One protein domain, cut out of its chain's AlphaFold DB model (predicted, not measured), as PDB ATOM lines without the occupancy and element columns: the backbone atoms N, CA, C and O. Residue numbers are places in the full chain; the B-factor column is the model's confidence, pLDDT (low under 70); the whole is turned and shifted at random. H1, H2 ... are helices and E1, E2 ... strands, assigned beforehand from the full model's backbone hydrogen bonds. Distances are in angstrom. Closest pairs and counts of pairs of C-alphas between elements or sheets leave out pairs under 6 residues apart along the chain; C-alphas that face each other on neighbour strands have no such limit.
ATOM      1  N   LYS A  10      27.800  52.512  88.238       83.06
ATOM      2  CA  LYS A  10      27.893  51.435  89.223       83.06
ATOM      3  C   LYS A  10      26.964  50.315  88.771       83.06
ATOM      4  O   LYS A  10      25.772  50.539  88.554       83.06
ATOM      5  N   LYS A  11      27.532  49.123  88.575       79.62
ATOM      6  CA  LYS A  11      26.758  47.939  88.209       79.62
ATOM      7  C   LYS A  11      26.080  47.353  89.440       79.62
ATOM      8  O   LYS A  11      26.670  47.380  90.520       79.62
ATOM      9  N   PRO A  12      24.884  46.797  89.255       78.12
ATOM     10  CA  PRO A  12      24.154  46.275  90.381       78.12
ATOM     11  C   PRO A  12      24.729  44.954  90.937       78.12
ATOM     12  O   PRO A  12      25.411  44.208  90.228       78.12
ATOM     13  N   GLY A  13      24.547  44.723  92.244       80.19
ATOM     14  CA  GLY A  13      25.204  43.648  93.010       80.19
ATOM     15  C   GLY A  13      24.680  42.235  92.713       80.19
ATOM     16  O   GLY A  13      23.492  41.947  92.848       80.19
ATOM     17  N   ILE A  14      25.576  41.308  92.367       86.00
ATOM     18  CA  ILE A  14      25.247  39.946  91.898       86.00
ATOM     19  C   ILE A  14      24.395  39.163  92.916       86.00
ATOM     20  O   ILE A  14      23.532  38.367  92.534       86.00
ATOM     21  N   GLU A  15      24.601  39.403  94.208       89.75
ATOM     22  CA  GLU A  15      23.895  38.759  95.317       89.75
ATOM     23  C   GLU A  15      22.383  39.000  95.240       89.75
ATOM     24  O   GLU A  15      21.586  38.096  95.512       89.75
ATOM     25  N   PHE A  16      21.980  40.202  94.809       88.88
ATOM     26  CA  PHE A  16      20.578  40.542  94.622       88.88
ATOM     27  C   PHE A  16      19.944  39.658  93.540       88.88
ATOM     28  O   PHE A  16      18.868  39.100  93.762       88.88
ATOM     29  N   LEU A  17      20.608  39.461  92.398       88.88
ATOM     30  CA  LEU A  17      20.079  38.611  91.325       88.88
ATOM     31  C   LEU A  17      19.913  37.159  91.764       88.88
ATOM     32  O   LEU A  17      18.877  36.546  91.511       88.88
ATOM     33  N   VAL A  18      20.926  36.612  92.441       91.88
ATOM     34  CA  VAL A  18      20.905  35.222  92.918       91.88
ATOM     35  C   VAL A  18      19.721  34.985  93.857       91.88
ATOM     36  O   VAL A  18      19.096  33.926  93.802       91.88
ATOM     37  N   LYS A  19      19.379  35.979  94.685       91.00
ATOM     38  CA  LYS A  19      18.243  35.916  95.609       91.00
ATOM     39  C   LYS A  19      16.884  35.961  94.899       91.00
ATOM     40  O   LYS A  19      15.952  35.307  95.364       91.00
ATOM     41  N   HIS A  20      16.758  36.725  93.812       89.94
ATOM     42  CA  HIS A  20      15.458  37.030  93.198       89.94
ATOM     43  C   HIS A  20      15.138  36.228  91.932       89.94
ATOM     44  O   HIS A  20      13.973  36.163  91.545       89.94
ATOM     45  N   ILE A  21      16.120  35.572  91.307       92.69
ATOM     46  CA  ILE A  21      15.854  34.636  90.210       92.69
ATOM     47  C   ILE A  21      15.234  33.349  90.783       92.69
ATOM     48  O   ILE A  21      15.877  32.649  91.573       92.69
ATOM     49  N   PRO A  22      14.002  32.967  90.384       90.25
ATOM     50  CA  PRO A  22      13.373  31.761  90.904       90.25
ATOM     51  C   PRO A  22      14.184  30.517  90.548       90.25
ATOM     52  O   PRO A  22      14.569  30.325  89.391       90.25
ATOM     53  N   LYS A  23      14.356  29.608  91.516       90.12
ATOM     54  CA  LYS A  23      15.078  28.337  91.313       90.12
ATOM     55  C   LYS A  23      14.517  27.508  90.155       90.12
ATOM     56  O   LYS A  23      15.286  26.823  89.490       90.12
ATOM     57  N   ASN A  24      13.219  27.619  89.879       87.94
ATOM     58  CA  ASN A  24      12.530  26.893  88.806       87.94
ATOM     59  C   ASN A  24      12.489  27.654  87.469       87.94
ATOM     60  O   ASN A  24      11.888  27.169  86.518       87.94
ATOM     61  N   SER A  25      13.093  28.843  87.378       91.38
ATOM     62  CA  SER A  25      13.195  29.571  86.109       91.38
ATOM     63  C   SER A  25      14.247  28.940  85.188       91.38
ATOM     64  O   SER A  25      15.125  28.205  85.644       91.38
ATOM     65  N   ASN A  26      14.197  29.274  83.896       92.12
ATOM     66  CA  ASN A  26      15.238  28.917  82.923       92.12
ATOM     67  C   ASN A  26      16.483  29.812  83.022       92.12
ATOM     68  O   ASN A  26      17.397  29.670  82.215       92.12
ATOM     69  N   LEU A  27      16.530  30.719  83.999       96.19
ATOM     70  CA  LEU A  27      17.619  31.663  84.198       96.19
ATOM     71  C   LEU A  27      18.555  31.169  85.301       96.19
ATOM     72  O   LEU A  27      18.141  30.498  86.252       96.19
ATOM     73  N   LYS A  28      19.827  31.535  85.194       96.31
ATOM     74  CA  LYS A  28      20.805  31.426  86.277       96.31
ATOM     75  C   LYS A  28      21.768  32.604  86.204       96.31
ATOM     76  O   LYS A  28      21.943  33.212  85.152       96.31
ATOM     77  N   VAL A  29      22.421  32.888  87.321       95.88
ATOM     78  CA  VAL A  29      23.537  33.833  87.355       95.88
ATOM     79  C   VAL A  29      24.831  33.057  87.131       95.88
ATOM     80  O   VAL A  29      25.082  32.060  87.809       95.88
ATOM     81  N   SER A  30      25.657  33.491  86.182       95.31
ATOM     82  CA  SER A  30      26.983  32.922  85.935       95.31
ATOM     83  C   SER A  30      27.973  34.031  85.607       95.31
ATOM     84  O   SER A  30      27.696  34.865  84.753       95.31
ATOM     85  N   LYS A  31      29.120  34.060  86.301       92.00
ATOM     86  CA  LYS A  31      30.193  35.055  86.094       92.00
ATOM     87  C   LYS A  31      29.693  36.516  86.088       92.00
ATOM     88  O   LYS A  31      30.144  37.325  85.287       92.00
ATOM     89  N   GLY A  32      28.737  36.840  86.961       90.19
ATOM     90  CA  GLY A  32      28.156  38.186  87.060       90.19
ATOM     91  C   GLY A  32      27.197  38.575  85.931       90.19
ATOM     92  O   GLY A  32      26.886  39.751  85.779       90.19
ATOM     93  N   ALA A  33      26.718  37.607  85.150       92.88
ATOM     94  CA  ALA A  33      25.741  37.802  84.088       92.88
ATOM     95  C   ALA A  33      24.516  36.898  84.282       92.88
ATOM     96  O   ALA A  33      24.618  35.805  84.847       92.88
ATOM     97  N   ILE A  34      23.362  37.341  83.778       95.56
ATOM     98  CA  ILE A  34      22.183  36.485  83.628       95.56
ATOM     99  C   ILE A  34      22.372  35.668  82.348       95.56
ATOM    100  O   ILE A  34      22.628  36.229  81.284       95.56
ATOM    101  N   VAL A  35      22.270  34.345  82.462       97.00
ATOM    102  CA  VAL A  35      22.394  33.392  81.348       97.00
ATOM    103  C   VAL A  35      21.258  32.370  81.403       97.00
ATOM    104  O   VAL A  35      20.590  32.214  82.434       97.00
ATOM    105  N   LEU A  36      21.056  31.625  80.316       97.06
ATOM    106  CA  LEU A  36      20.104  30.514  80.298       97.06
ATOM    107  C   LEU A  36      20.686  29.258  80.963       97.06
ATOM    108  O   LEU A  36      21.885  28.984  80.919       97.06
ATOM    109  N   LYS A  37      19.829  28.444  81.582       96.81
ATOM    110  CA  LYS A  37      20.213  27.119  82.095       96.81
ATOM    111  C   LYS A  37      20.477  26.121  80.975       96.81
ATOM    112  O   LYS A  37      21.369  25.289  81.120       96.81
ATOM    113  N   HIS A  38      19.713  26.235  79.896       96.38
ATOM    114  CA  HIS A  38      19.756  25.376  78.722       96.38
ATOM    115  C   HIS A  38      19.752  26.241  77.469       96.38
ATOM    116  O   HIS A  38      19.234  27.359  77.494       96.38
ATOM    117  N   ASP A  39      20.334  25.722  76.395       96.50
ATOM    118  CA  ASP A  39      20.327  26.390  75.101       96.50
ATOM    119  C   ASP A  39      18.885  26.552  74.606       96.50
ATOM    120  O   ASP A  39      18.046  25.664  74.773       96.50
ATOM    121  N   MET A  40      18.599  27.698  73.996       93.19
ATOM    122  CA  MET A  40      17.297  28.005  73.420       93.19
ATOM    123  C   MET A  40      17.422  28.040  71.901       93.19
ATOM    124  O   MET A  40      18.062  28.925  71.338       93.19
ATOM    125  N   THR A  41      16.825  27.041  71.253       90.81
ATOM    126  CA  THR A  41      16.888  26.824  69.797       90.81
ATOM    127  C   THR A  41      15.743  27.470  69.025       90.81
ATOM    128  O   THR A  41      15.773  27.473  67.799       90.81
ATOM    129  N   ASN A  42      14.732  27.976  69.733       87.62
ATOM    130  CA  ASN A  42      13.560  28.622  69.160       87.62
ATOM    131  C   ASN A  42      13.400  30.008  69.775       87.62
ATOM    132  O   ASN A  42      13.688  30.199  70.957       87.62
ATOM    133  N   LEU A  43      12.887  30.950  68.991       88.19
ATOM    134  CA  LEU A  43      12.492  32.261  69.493       88.19
ATOM    135  C   LEU A  43      11.327  32.139  70.479       88.19
ATOM    136  O   LEU A  43      10.505  31.225  70.381       88.19
ATOM    137  N   GLY A  44      11.248  33.076  71.418       89.62
ATOM    138  CA  GLY A  44      10.080  33.223  72.276       89.62
ATOM    139  C   GLY A  44      10.399  33.784  73.650       89.62
ATOM    140  O   GLY A  44      11.497  34.272  73.920       89.62
ATOM    141  N   THR A  45       9.417  33.684  74.536       92.50
ATOM    142  CA  THR A  45       9.483  34.227  75.890       92.50
ATOM    143  C   THR A  45      10.599  33.579  76.706       92.50
ATOM    144  O   THR A  45      10.609  32.365  76.922       92.50
ATOM    145  N   LEU A  46      11.508  34.392  77.239       93.94
ATOM    146  CA  LEU A  46      12.495  33.998  78.244       93.94
ATOM    147  C   LEU A  46      11.882  34.050  79.639       93.94
ATOM    148  O   LEU A  46      11.945  33.071  80.387       93.94
ATOM    149  N   TYR A  47      11.241  35.162  79.984       95.19
ATOM    150  CA  TYR A  47      10.528  35.318  81.244       95.19
ATOM    151  C   TYR A  47       9.544  36.489  81.186       95.19
ATOM    152  O   TYR A  47       9.614  37.343  80.305       95.19
ATOM    153  N   LEU A  48       8.626  36.496  82.149       95.00
ATOM    154  CA  LEU A  48       7.790  37.644  82.476       95.00
ATOM    155  C   LEU A  48       8.297  38.236  83.790       95.00
ATOM    156  O   LEU A  48       8.632  37.475  84.700       95.00
ATOM    157  N   GLU A  49       8.330  39.556  83.918       95.50
ATOM    158  CA  GLU A  49       8.749  40.237  85.146       95.50
ATOM    159  C   GLU A  49       7.684  41.239  85.593       95.50
ATOM    160  O   GLU A  49       7.194  42.050  84.809       95.50
ATOM    161  N   ALA A  50       7.307  41.154  86.867       95.38
ATOM    162  CA  ALA A  50       6.470  42.149  87.516       95.38
ATOM    163  C   ALA A  50       7.334  43.307  88.043       95.38
ATOM    164  O   ALA A  50       8.471  43.067  88.460       95.38
ATOM    165  N   PRO A  51       6.808  44.543  88.086       95.44
ATOM    166  CA  PRO A  51       7.563  45.671  88.610       95.44
ATOM    167  C   PRO A  51       7.889  45.469  90.094       95.44
ATOM    168  O   PRO A  51       7.101  44.920  90.869       95.44
ATOM    169  N   SER A 255      16.662  45.569  84.308       90.69
ATOM    170  CA  SER A 255      17.687  46.593  84.525       90.69
ATOM    171  C   SER A 255      19.119  46.051  84.431       90.69
ATOM    172  O   SER A 255      20.025  46.784  84.042       90.69
ATOM    173  N   TYR A 256      19.345  44.768  84.743       90.75
ATOM    174  CA  TYR A 256      20.655  44.121  84.571       90.75
ATOM    175  C   TYR A 256      20.935  43.667  83.136       90.75
ATOM    176  O   TYR A 256      22.094  43.402  82.808       90.75
ATOM    177  N   LEU A 257      19.903  43.532  82.297       91.88
ATOM    178  CA  LEU A 257      20.076  43.164  80.893       91.88
ATOM    179  C   LEU A 257      20.555  44.337  80.041       91.88
ATOM    180  O   LEU A 257      21.159  44.098  78.997       91.88
ATOM    181  N   ALA A 258      20.298  45.572  80.483       85.19
ATOM    182  CA  ALA A 258      20.729  46.779  79.793       85.19
ATOM    183  C   ALA A 258      22.265  46.865  79.780       85.19
ATOM    184  O   ALA A 258      22.907  47.155  80.793       85.19
ATOM    185  N   ASP A 259      22.856  46.604  78.615       84.56
ATOM    186  CA  ASP A 259      24.289  46.752  78.374       84.56
ATOM    187  C   ASP A 259      24.498  47.527  77.068       84.56
ATOM    188  O   ASP A 259      24.321  46.949  75.994       84.56
ATOM    189  N   PRO A 260      24.874  48.818  77.128       78.38
ATOM    190  CA  PRO A 260      24.973  49.662  75.936       78.38
ATOM    191  C   PRO A 260      26.063  49.207  74.954       78.38
ATOM    192  O   PRO A 260      26.098  49.679  73.822       78.38
ATOM    193  N   PHE A 261      26.954  48.300  75.367       83.88
ATOM    194  CA  PHE A 261      28.060  47.807  74.544       83.88
ATOM    195  C   PHE A 261      27.936  46.322  74.174       83.88
ATOM    196  O   PHE A 261      28.806  45.792  73.483       83.88
ATOM    197  N   GLY A 262      26.906  45.626  74.664       87.38
ATOM    198  CA  GLY A 262      26.725  44.199  74.411       87.38
ATOM    199  C   GLY A 262      26.008  43.918  73.089       87.38
ATOM    200  O   GLY A 262      25.208  44.720  72.614       87.38
ATOM    201  N   GLU A 263      26.264  42.747  72.502       94.00
ATOM    202  CA  GLU A 263      25.482  42.261  71.361       94.00
ATOM    203  C   GLU A 263      24.062  41.917  71.835       94.00
ATOM    204  O   GLU A 263      23.868  40.981  72.612       94.00
ATOM    205  N   ILE A 264      23.075  42.696  71.389       96.12
ATOM    206  CA  ILE A 264      21.677  42.541  71.797       96.12
ATOM    207  C   ILE A 264      21.150  41.182  71.321       96.12
ATOM    208  O   ILE A 264      21.176  40.867  70.133       96.12
ATOM    209  N   ASN A 265      20.630  40.387  72.256       96.25
ATOM    210  CA  ASN A 265      20.017  39.087  71.974       96.25
ATOM    211  C   ASN A 265      18.617  38.925  72.592       96.25
ATOM    212  O   ASN A 265      17.948  37.919  72.330       96.25
ATOM    213  N   CYS A 266      18.151  39.923  73.346       96.25
ATOM    214  CA  CYS A 266      16.840  39.964  73.981       96.25
ATOM    215  C   CYS A 266      16.066  41.235  73.606       96.25
ATOM    216  O   CYS A 266      16.638  42.322  73.533       96.25
ATOM    217  N   SER A 267      14.745  41.110  73.481       94.56
ATOM    218  CA  SER A 267      13.807  42.230  73.362       94.56
ATOM    219  C   SER A 267      12.938  42.346  74.616       94.56
ATOM    220  O   SER A 267      12.523  41.323  75.166       94.56
ATOM    221  N   ILE A 268      12.613  43.573  75.025       94.06
ATOM    222  CA  ILE A 268      11.719  43.874  76.153       94.06
ATOM    223  C   ILE A 268      10.461  44.550  75.607       94.06
ATOM    224  O   ILE A 268      10.565  45.527  74.866       94.06
ATOM    225  N   ALA A 269       9.283  44.062  75.989       92.88
ATOM    226  CA  ALA A 269       8.007  44.673  75.625       92.88
ATOM    227  C   ALA A 269       7.014  44.649  76.801       92.88
ATOM    228  O   ALA A 269       7.180  43.855  77.735       92.88
ATOM    229  N   PRO A 270       5.957  45.482  76.784       92.81
ATOM    230  CA  PRO A 270       4.841  45.336  77.711       92.81
ATOM    231  C   PRO A 270       4.154  43.978  77.515       92.81
ATOM    232  O   PRO A 270       3.939  43.536  76.388       92.81
ATOM    233  N   PHE A 271       3.793  43.310  78.608       91.62
ATOM    234  CA  PHE A 271       2.998  42.088  78.562       91.62
ATOM    235  C   PHE A 271       1.509  42.436  78.607       91.62
ATOM    236  O   PHE A 271       0.981  42.857  79.642       91.62
ATOM    237  N   GLU A 272       0.820  42.247  77.486       85.12
ATOM    238  CA  GLU A 272      -0.618  42.469  77.383       85.12
ATOM    239  C   GLU A 272      -1.392  41.220  77.817       85.12
ATOM    240  O   GLU A 272      -1.549  40.252  77.074       85.12
ATOM    241  N   THR A 273      -1.936  41.248  79.036       70.06
ATOM    242  CA  THR A 273      -2.802  40.174  79.555       70.06
ATOM    243  C   THR A 273      -4.105  40.020  78.766       70.06
ATOM    244  O   THR A 273      -4.761  38.984  78.865       70.06
ATOM    245  N   SER A 274      -4.480  41.027  77.968       57.47
ATOM    246  CA  SER A 274      -5.657  41.024  77.094       57.47
ATOM    247  C   SER A 274      -5.550  40.072  75.900       57.47
ATOM    248  O   SER A 274      -6.567  39.809  75.266       57.47
ATOM    249  N   ILE A 275      -4.367  39.519  75.607       48.06
ATOM    250  CA  ILE A 275      -4.135  38.633  74.451       48.06
ATOM    251  C   ILE A 275      -4.065  37.151  74.871       48.06
ATOM    252  O   ILE A 275      -3.566  36.306  74.144       48.06
ATOM    253  N   ALA A 276      -4.655  36.778  76.008       45.72
ATOM    254  CA  ALA A 276      -5.091  35.392  76.215       45.72
ATOM    255  C   ALA A 276      -6.465  35.136  75.558       45.72
ATOM    256  O   ALA A 276      -7.285  34.379  76.075       45.72
ATOM    257  N   HIS A 277      -6.756  35.799  74.438       45.78
ATOM    258  CA  HIS A 277      -7.705  35.234  73.495       45.78
ATOM    259  C   HIS A 277      -6.999  34.039  72.867       45.78
ATOM    260  O   HIS A 277      -5.862  34.171  72.422       45.78
ATOM    261  N   ASP A 278      -7.648  32.877  72.882       48.66
ATOM    262  CA  ASP A 278      -7.256  31.710  72.097       48.66
ATOM    263  C   ASP A 278      -7.225  32.117  70.612       48.66
ATOM    264  O   ASP A 278      -8.183  31.897  69.874       48.66
ATOM    265  N   TYR A 279      -6.168  32.790  70.165       50.88
ATOM    266  CA  TYR A 279      -5.941  33.006  68.751       50.88
ATOM    267  C   TYR A 279      -5.448  31.680  68.197       50.88
ATOM    268  O   TYR A 279      -4.444  31.111  68.630       50.88
ATOM    269  N   GLU A 280      -6.224  31.140  67.269       60.12
ATOM    270  CA  GLU A 280      -5.798  30.000  66.485       60.12
ATOM    271  C   GLU A 280      -4.929  30.546  65.362       60.12
ATOM    272  O   GLU A 280      -5.432  31.150  64.417       60.12
ATOM    273  N   ASP A 281      -3.616  30.367  65.486       63.44
ATOM    274  CA  ASP A 281      -2.722  30.614  64.366       63.44
ATOM    275  C   ASP A 281      -2.868  29.460  63.371       63.44
ATOM    276  O   ASP A 281      -2.814  28.279  63.730       63.44
ATOM    277  N   PHE A 282      -3.062  29.795  62.099       73.69
ATOM    278  CA  PHE A 282      -3.102  28.823  61.016       73.69
ATOM    279  C   PHE A 282      -1.852  28.993  60.164       73.69
ATOM    280  O   PHE A 282      -1.606  30.053  59.593       73.69
ATOM    281  N   ARG A 283      -1.057  27.928  60.064       80.31
ATOM    282  CA  ARG A 283       0.012  27.845  59.073       80.31
ATOM    283  C   ARG A 283      -0.596  27.386  57.755       80.31
ATOM    284  O   ARG A 283      -1.226  26.332  57.711       80.31
ATOM    285  N   ILE A 284      -0.400  28.172  56.704       85.50
ATOM    286  CA  ILE A 284      -0.846  27.839  55.353       85.50
ATOM    287  C   ILE A 284       0.312  27.152  54.633       85.50
ATOM    288  O   ILE A 284       1.320  27.783  54.332       85.50
ATOM    289  N   ASP A 285       0.188  25.853  54.385       86.50
ATOM    290  CA  ASP A 285       1.136  25.096  53.570       86.50
ATOM    291  C   ASP A 285       0.528  24.888  52.176       86.50
ATOM    292  O   ASP A 285      -0.519  24.254  52.052       86.50
ATOM    293  N   VAL A 286       1.169  25.396  51.122       88.94
ATOM    294  CA  VAL A 286       0.752  25.122  49.735       88.94
ATOM    295  C   VAL A 286       1.018  23.646  49.434       88.94
ATOM    296  O   VAL A 286       2.138  23.169  49.621       88.94
ATOM    297  N   VAL A 287      -0.016  22.904  49.033       93.38
ATOM    298  CA  VAL A 287       0.095  21.478  48.683       93.38
ATOM    299  C   VAL A 287       0.331  21.326  47.181       93.38
ATOM    300  O   VAL A 287       1.183  20.536  46.782       93.38
ATOM    301  N   ASP A 288      -0.370  22.121  46.371       91.38
ATOM    302  CA  ASP A 288      -0.205  22.238  44.920       91.38
ATOM    303  C   ASP A 288      -0.766  23.590  44.424       91.38
ATOM    304  O   ASP A 288      -1.165  24.429  45.233       91.38
ATOM    305  N   GLU A 289      -0.787  23.814  43.105       89.44
ATOM    306  CA  GLU A 289      -1.242  25.067  42.476       89.44
ATOM    307  C   GLU A 289      -2.663  25.504  42.878       89.44
ATOM    308  O   GLU A 289      -2.979  26.688  42.782       89.44
ATOM    309  N   HIS A 290      -3.517  24.576  43.322       85.12
ATOM    310  CA  HIS A 290      -4.931  24.836  43.595       85.12
ATOM    311  C   HIS A 290      -5.340  24.495  45.037       85.12
ATOM    312  O   HIS A 290      -6.474  24.771  45.428       85.12
ATOM    313  N   ASN A 291      -4.439  23.928  45.848       77.50
ATOM    314  CA  ASN A 291      -4.741  23.457  47.195       77.50
ATOM    315  C   ASN A 291      -3.792  24.030  48.253       77.50
ATOM    316  O   ASN A 291      -2.564  23.952  48.155       77.50
ATOM    317  N   VAL A 292      -4.383  24.506  49.349       89.62
ATOM    318  CA  VAL A 292      -3.671  24.910  50.566       89.62
ATOM    319  C   VAL A 292      -4.123  24.065  51.752       89.62
ATOM    320  O   VAL A 292      -5.307  23.784  51.936       89.62
ATOM    321  N   ARG A 293      -3.173  23.664  52.592       87.19
ATOM    322  CA  ARG A 293      -3.418  22.984  53.862       87.19
ATOM    323  C   ARG A 293      -3.267  23.991  54.990       87.19
ATOM    324  O   ARG A 293      -2.175  24.489  55.244       87.19
ATOM    325  N   LEU A 294      -4.365  24.246  55.691       85.31
ATOM    326  CA  LEU A 294      -4.365  25.037  56.915       85.31
ATOM    327  C   LEU A 294      -4.035  24.127  58.098       85.31
ATOM    328  O   LEU A 294      -4.878  23.373  58.587       85.31
ATOM    329  N   THR A 295      -2.796  24.190  58.567       81.69
ATOM    330  CA  THR A 295      -2.379  23.505  59.787       81.69
ATOM    331  C   THR A 295      -2.626  24.431  60.968       81.69
ATOM    332  O   THR A 295      -1.912  25.414  61.161       81.69
ATOM    333  N   LYS A 296      -3.630  24.106  61.785       78.94
ATOM    334  CA  LYS A 296      -3.872  24.795  63.056       78.94
ATOM    335  C   LYS A 296      -2.662  24.625  63.970       78.94
ATOM    336  O   LYS A 296      -2.411  23.537  64.494       78.94
ATOM    337  N   GLN A 297      -1.927  25.704  64.186       68.81
ATOM    338  CA  GLN A 297      -0.861  25.769  65.165       68.81
ATOM    339  C   GLN A 297      -1.466  26.201  66.494       68.81
ATOM    340  O   GLN A 297      -1.759  27.366  66.742       68.81
ATOM    341  N   ARG A 298      -1.650  25.229  67.390       59.44
ATOM    342  CA  ARG A 298      -1.799  25.562  68.805       59.44
ATOM    343  C   ARG A 298      -0.438  26.010  69.308       59.44
ATOM    344  O   ARG A 298       0.382  25.174  69.692       59.44
ATOM    345  N   HIS A 299      -0.215  27.317  69.346       59.75
ATOM    346  CA  HIS A 299       0.788  27.863  70.240       59.75
ATOM    347  C   HIS A 299       0.269  27.647  71.660       59.75
ATOM    348  O   HIS A 299      -0.472  28.451  72.214       59.75
ATOM    349  N   LEU A 300       0.629  26.506  72.253       56.09
ATOM    350  CA  LEU A 300       0.690  26.402  73.704       56.09
ATOM    351  C   LEU A 300       1.816  27.336  74.134       56.09
ATOM    352  O   LEU A 300       2.938  26.899  74.400       56.09
ATOM    353  N   GLU A 301       1.538  28.637  74.169       61.22
ATOM    354  CA  GLU A 301       2.332  29.524  74.988       61.22
ATOM    355  C   GLU A 301       2.181  28.996  76.405       61.22
ATOM    356  O   GLU A 301       1.144  29.130  77.054       61.22
ATOM    357  N   SER A 302       3.202  28.257  76.840       65.94
ATOM    358  CA  SER A 302       3.315  27.803  78.214       65.94
ATOM    359  C   SER A 302       3.084  29.023  79.092       65.94
ATOM    360  O   SER A 302       3.904  29.938  79.082       65.94
ATOM    361  N   TYR A 303       1.941  29.069  79.779       72.12
ATOM    362  CA  TYR A 303       1.595  30.181  80.649       72.12
ATOM    363  C   TYR A 303       2.733  30.358  81.655       72.12
ATOM    364  O   TYR A 303       2.916  29.539  82.563       72.12
ATOM    365  N   ARG A 304       3.554  31.390  81.455       83.69
ATOM    366  CA  ARG A 304       4.664  31.686  82.355       83.69
ATOM    367  C   ARG A 304       4.127  32.579  83.449       83.69
ATOM    368  O   ARG A 304       3.511  33.601  83.184       83.69
ATOM    369  N   LYS A 305       4.352  32.188  84.698       90.19
ATOM    370  CA  LYS A 305       4.041  33.067  85.824       90.19
ATOM    371  C   LYS A 305       5.057  34.214  85.839       90.19
ATOM    372  O   LYS A 305       6.251  33.924  85.713       90.19
ATOM    373  N   PRO A 306       4.615  35.469  86.020       93.00
ATOM    374  CA  PRO A 306       5.518  36.585  86.258       93.00
ATOM    375  C   PRO A 306       6.466  36.299  87.418       93.00
ATOM    376  O   PRO A 306       6.072  35.757  88.455       93.00
ATOM    377  N   ILE A 307       7.730  36.658  87.231       93.75
ATOM    378  CA  ILE A 307       8.713  36.691  88.301       93.75
ATOM    379  C   ILE A 307       8.402  37.920  89.149       93.75
ATOM    380  O   ILE A 307       8.442  39.047  88.662       93.75
ATOM    381  N   HIS A 308       8.097  37.688  90.422       92.19
ATOM    382  CA  HIS A 308       7.973  38.742  91.419       92.19
ATOM    383  C   HIS A 308       9.266  38.803  92.226       92.19
ATOM    384  O   HIS A 308       9.631  37.846  92.909       92.19
ATOM    385  N   THR A 309       9.951  39.937  92.144       87.44
ATOM    386  CA  THR A 309      11.202  40.210  92.866       87.44
ATOM    387  C   THR A 309      10.949  40.734  94.287       87.44
ATOM    388  O   THR A 309      11.886  41.020  95.021       87.44
ATOM    389  N   ASN A 310       9.688  40.840  94.714       88.31
ATOM    390  CA  ASN A 310       9.299  41.136  96.089       88.31
ATOM    391  C   ASN A 310       7.919  40.534  96.421       88.31
ATOM    392  O   ASN A 310       7.261  39.914  95.580       88.31
ATOM    393  N   ASN A 311       7.468  40.734  97.660       86.00
ATOM    394  CA  ASN A 311       6.212  40.177  98.167       86.00
ATOM    395  C   ASN A 311       4.959  40.999  97.816       86.00
ATOM    396  O   ASN A 311       3.856  40.548  98.122       86.00
ATOM    397  N   LEU A 312       5.094  42.163  97.168       84.38
ATOM    398  CA  LEU A 312       3.963  43.046  96.851       84.38
ATOM    399  C   LEU A 312       3.040  42.467  95.776       84.38
ATOM    400  O   LEU A 312       1.892  42.888  95.677       84.38
ATOM    401  N   LYS A 313       3.519  41.484  94.996       87.94
ATOM    402  CA  LYS A 313       2.749  40.803  93.939       87.94
ATOM    403  C   LYS A 313       2.017  41.802  93.036       87.94
ATOM    404  O   LYS A 313       0.796  41.764  92.885       87.94
ATOM    405  N   ILE A 314       2.772  42.726  92.450       88.06
ATOM    406  CA  ILE A 314       2.218  43.707  91.519       88.06
ATOM    407  C   ILE A 314       1.849  42.984  90.215       88.06
ATOM    408  O   ILE A 314       2.713  42.487  89.504       88.06
ATOM    409  N   GLU A 315       0.556  42.896  89.911       87.25
ATOM    410  CA  GLU A 315       0.015  42.199  88.725       87.25
ATOM    411  C   GLU A 315      -0.242  43.155  87.546       87.25
ATOM    412  O   GLU A 315      -1.005  42.861  86.627       87.25
ATOM    413  N   LYS A 316       0.355  44.346  87.594       89.19
ATOM    414  CA  LYS A 316       0.186  45.411  86.607       89.19
ATOM    415  C   LYS A 316       1.517  45.742  85.965       89.19
ATOM    416  O   LYS A 316       2.556  45.566  86.595       89.19
ATOM    417  N   LYS A 317       1.455  46.228  84.720       91.44
ATOM    418  CA  LYS A 317       2.634  46.613  83.933       91.44
ATOM    419  C   LYS A 317       3.680  45.490  83.916       91.44
ATOM    420  O   LYS A 317       4.864  45.733  84.081       91.44
ATOM    421  N   ILE A 318       3.248  44.238  83.783       93.81
ATOM    422  CA  ILE A 318       4.194  43.134  83.604       93.81
ATOM    423  C   ILE A 318       4.911  43.368  82.274       93.81
ATOM    424  O   ILE A 318       4.301  43.854  81.320       93.81
ATOM    425  N   ILE A 319       6.192  43.039  82.218       94.81
ATOM    426  CA  ILE A 319       6.966  43.061  80.980       94.81
ATOM    427  C   ILE A 319       7.308  41.644  80.555       94.81
ATOM    428  O   ILE A 319       7.411  40.732  81.381       94.81
ATOM    429  N   ILE A 320       7.476  41.473  79.252       94.56
ATOM    430  CA  ILE A 320       7.931  40.246  78.624       94.56
ATOM    431  C   ILE A 320       9.339  40.460  78.078       94.56
ATOM    432  O   ILE A 320       9.604  41.434  77.374       94.56
ATOM    433  N   VAL A 321      10.235  39.531  78.404       95.19
ATOM    434  CA  VAL A 321      11.567  39.457  77.805       95.19
ATOM    435  C   VAL A 321      11.610  38.242  76.898       95.19
ATOM    436  O   VAL A 321      11.365  37.123  77.357       95.19
ATOM    437  N   SER A 322      11.927  38.460  75.626       94.81
ATOM    438  CA  SER A 322      11.930  37.434  74.577       94.81
ATOM    439  C   SER A 322      13.287  37.352  73.892       94.81
ATOM    440  O   SER A 322      13.996  38.351  73.796       94.81
ATOM    441  N   SER A 323      13.658  36.164  73.418       95.38
ATOM    442  CA  SER A 323      14.868  35.996  72.616       95.38
ATOM    443  C   SER A 323      14.661  36.525  71.197       95.38
ATOM    444  O   SER A 323      13.613  36.316  70.587       95.38
ATOM    445  N   MET A 324      15.688  37.187  70.662       94.50
ATOM    446  CA  MET A 324      15.721  37.665  69.272       94.50
ATOM    447  C   MET A 324      16.423  36.685  68.327       94.50
ATOM    448  O   MET A 324      16.294  36.779  67.109       94.50
ATOM    449  N   ARG A 325      17.178  35.739  68.890       94.12
ATOM    450  CA  ARG A 325      17.914  34.692  68.177       94.12
ATOM    451  C   ARG A 325      18.038  33.445  69.048       94.12
ATOM    452  O   ARG A 325      17.583  33.427  70.191       94.12
ATOM    453  N   ASN A 326      18.694  32.419  68.524       95.56
ATOM    454  CA  ASN A 326      19.097  31.272  69.329       95.56
ATOM    455  C   ASN A 326      20.175  31.701  70.328       95.56
ATOM    456  O   ASN A 326      21.159  32.322  69.932       95.56
ATOM    457  N   ILE A 327      19.992  31.360  71.604       96.69
ATOM    458  CA  ILE A 327      20.876  31.784  72.699       96.69
ATOM    459  C   ILE A 327      21.464  30.544  73.359       96.69
ATOM    460  O   ILE A 327      20.734  29.640  73.780       96.69
ATOM    461  N   LYS A 328      22.792  30.505  73.483       97.44
ATOM    462  CA  LYS A 328      23.480  29.426  74.206       97.44
ATOM    463  C   LYS A 328      23.426  29.669  75.713       97.44
ATOM    464  O   LYS A 328      23.473  30.798  76.184       97.44
ATOM    465  N   SER A 329      23.422  28.603  76.502       96.88
ATOM    466  CA  SER A 329      23.443  28.649  77.973       96.88
ATOM    467  C   SER A 329      24.703  29.287  78.577       96.88
ATOM    468  O   SER A 329      24.726  29.625  79.763       96.88
ATOM    469  N   SER A 330      25.763  29.448  77.782       96.50
ATOM    470  CA  SER A 330      26.984  30.175  78.141       96.50
ATOM    471  C   SER A 330      26.944  31.664  77.787       96.50
ATOM    472  O   SER A 330      27.826  32.407  78.217       96.50
ATOM    473  N   GLU A 331      25.962  32.098  76.998       96.50
ATOM    474  CA  GLU A 331      25.851  33.459  76.490       96.50
ATOM    475  C   GLU A 331      25.150  34.363  77.508       96.50
ATOM    476  O   GLU A 331      24.147  33.986  78.122       96.50
ATOM    477  N   LYS A 332      25.690  35.572  77.692       96.31
ATOM    478  CA  LYS A 332      25.067  36.616  78.508       96.31
ATOM    479  C   LYS A 332      23.799  37.106  77.815       96.31
ATOM    480  O   LYS A 332      23.834  37.444  76.637       96.31
ATOM    481  N   LEU A 333      22.708  37.209  78.566       96.62
ATOM    482  CA  LEU A 333      21.517  37.913  78.108       96.62
ATOM    483  C   LEU A 333      21.787  39.421  78.104       96.62
ATOM    484  O   LEU A 333      22.208  39.985  79.117       96.62
ATOM    485  N   VAL A 334      21.541  40.050  76.961       96.12
ATOM    486  CA  VAL A 334      21.703  41.483  76.729       96.12
ATOM    487  C   VAL A 334      20.460  41.993  76.021       96.12
ATOM    488  O   VAL A 334      20.097  41.516  74.944       96.12
ATOM    489  N   ALA A 335      19.815  42.979  76.630       94.31
ATOM    490  CA  ALA A 335      18.747  43.731  75.999       94.31
ATOM    491  C   ALA A 335      19.277  45.106  75.592       94.31
ATOM    492  O   ALA A 335      20.116  45.686  76.288       94.31
ATOM    493  N   GLY A 336      18.771  45.622  74.471       88.44
ATOM    494  CA  GLY A 336      18.967  47.027  74.130       88.44
ATOM    495  C   GLY A 336      18.382  47.926  75.216       88.44
ATOM    496  O   GLY A 336      17.516  47.494  75.986       88.44
ATOM    497  N   GLU A 337      18.842  49.178  75.275       82.50
ATOM    498  CA  GLU A 337      18.134  50.164  76.087       82.50
ATOM    499  C   GLU A 337      16.676  50.195  75.617       82.50
ATOM    500  O   GLU A 337      16.425  50.146  74.406       82.50
ATOM    501  N   PRO A 338      15.709  50.177  76.547       70.19
ATOM    502  CA  PRO A 338      14.318  50.250  76.167       70.19
ATOM    503  C   PRO A 338      14.128  51.561  75.418       70.19
ATOM    504  O   PRO A 338      14.143  52.630  76.020       70.19
ATOM    505  N   HIS A 339      14.001  51.481  74.095       60.84
ATOM    506  CA  HIS A 339      13.637  52.639  73.308       60.84
ATOM    507  C   HIS A 339      12.333  53.155  73.896       60.84
ATOM    508  O   HIS A 339      11.356  52.405  73.969       60.84
ATOM    509  N   GLU A 340      12.339  54.405  74.366       55.31
ATOM    510  CA  GLU A 340      11.115  55.108  74.713       55.31
ATOM    511  C   GLU A 340      10.194  54.956  73.505       55.31
ATOM    512  O   GLU A 340      10.461  55.480  72.423       55.31
ATOM    513  N   THR A 341       9.157  54.133  73.651       43.50
ATOM    514  CA  THR A 341       8.172  53.825  72.614       43.50
ATOM    515  C   THR A 341       7.266  55.040  72.393       43.50
ATOM    516  O   THR A 341       6.053  54.959  72.553       43.50
TER     517      THR A 341
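Overview. This is residues 10 to 51 and 255 to 341 of the 435 residues of an uncharacterized protein of Ogataea parapolymorpha (strain ATCC 26012 / BCRC 20466 / JCM 22074 / NRRL Y-7560 / DL-1) (UniProt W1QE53). A loop-rich body with little regular structure holds the small sheet E3-E7-E4 and the hairpin E1-E2, on which H1 packs; the hairpin E5-E6 makes a long arm. The 129 printed residues, 47 in named elements, run H1 E1 E2 E3 E4 E5 E6 E7, mostly strand, with antiparallel sheets. The whole is loose, with a radius of gyration of the C-alphas of 17.6 A and spans of 62 by 32 by 31 A.

Arrangement. Inner strand E7, residues 319 to 323, is antiparallel to E3, residues 44 to 49, with N 49 and O 319 2.9 A apart, and to E4, residues 266 to 270, with N 267 and O 322 2.9 A apart. E1, residues 27 to 30, and E2, residues 33 to 36, form a hairpin, with N 28 and O 35 2.9 A apart. H1, residues 14 to 20, with every O i to N i+4 pair within hydrogen-bond range, touches E1; their closest C-alphas, Val 18 and Val 29, are 6.3 A apart. E5, residues 280 to 288, and E6, residues 291 to 297, form a hairpin, with N 285 and O 293 2.9 A apart.

Along the chain. E5 is 23.6 A long and E6 18.5 A. H1 begins at C-alpha 14 (25.247, 39.946, 91.898); E7 ends at C-alpha 323 (14.868, 35.996, 72.616).

Size, cuts and confidence. Residues 52 to 254 are not printed; C-alphas 51 and 255 are 11.0 A apart. The E6 to E7 link is long, 21 residues. Residues 274 to 281, 297 to 302 and 339 to 341 have pLDDT under 70.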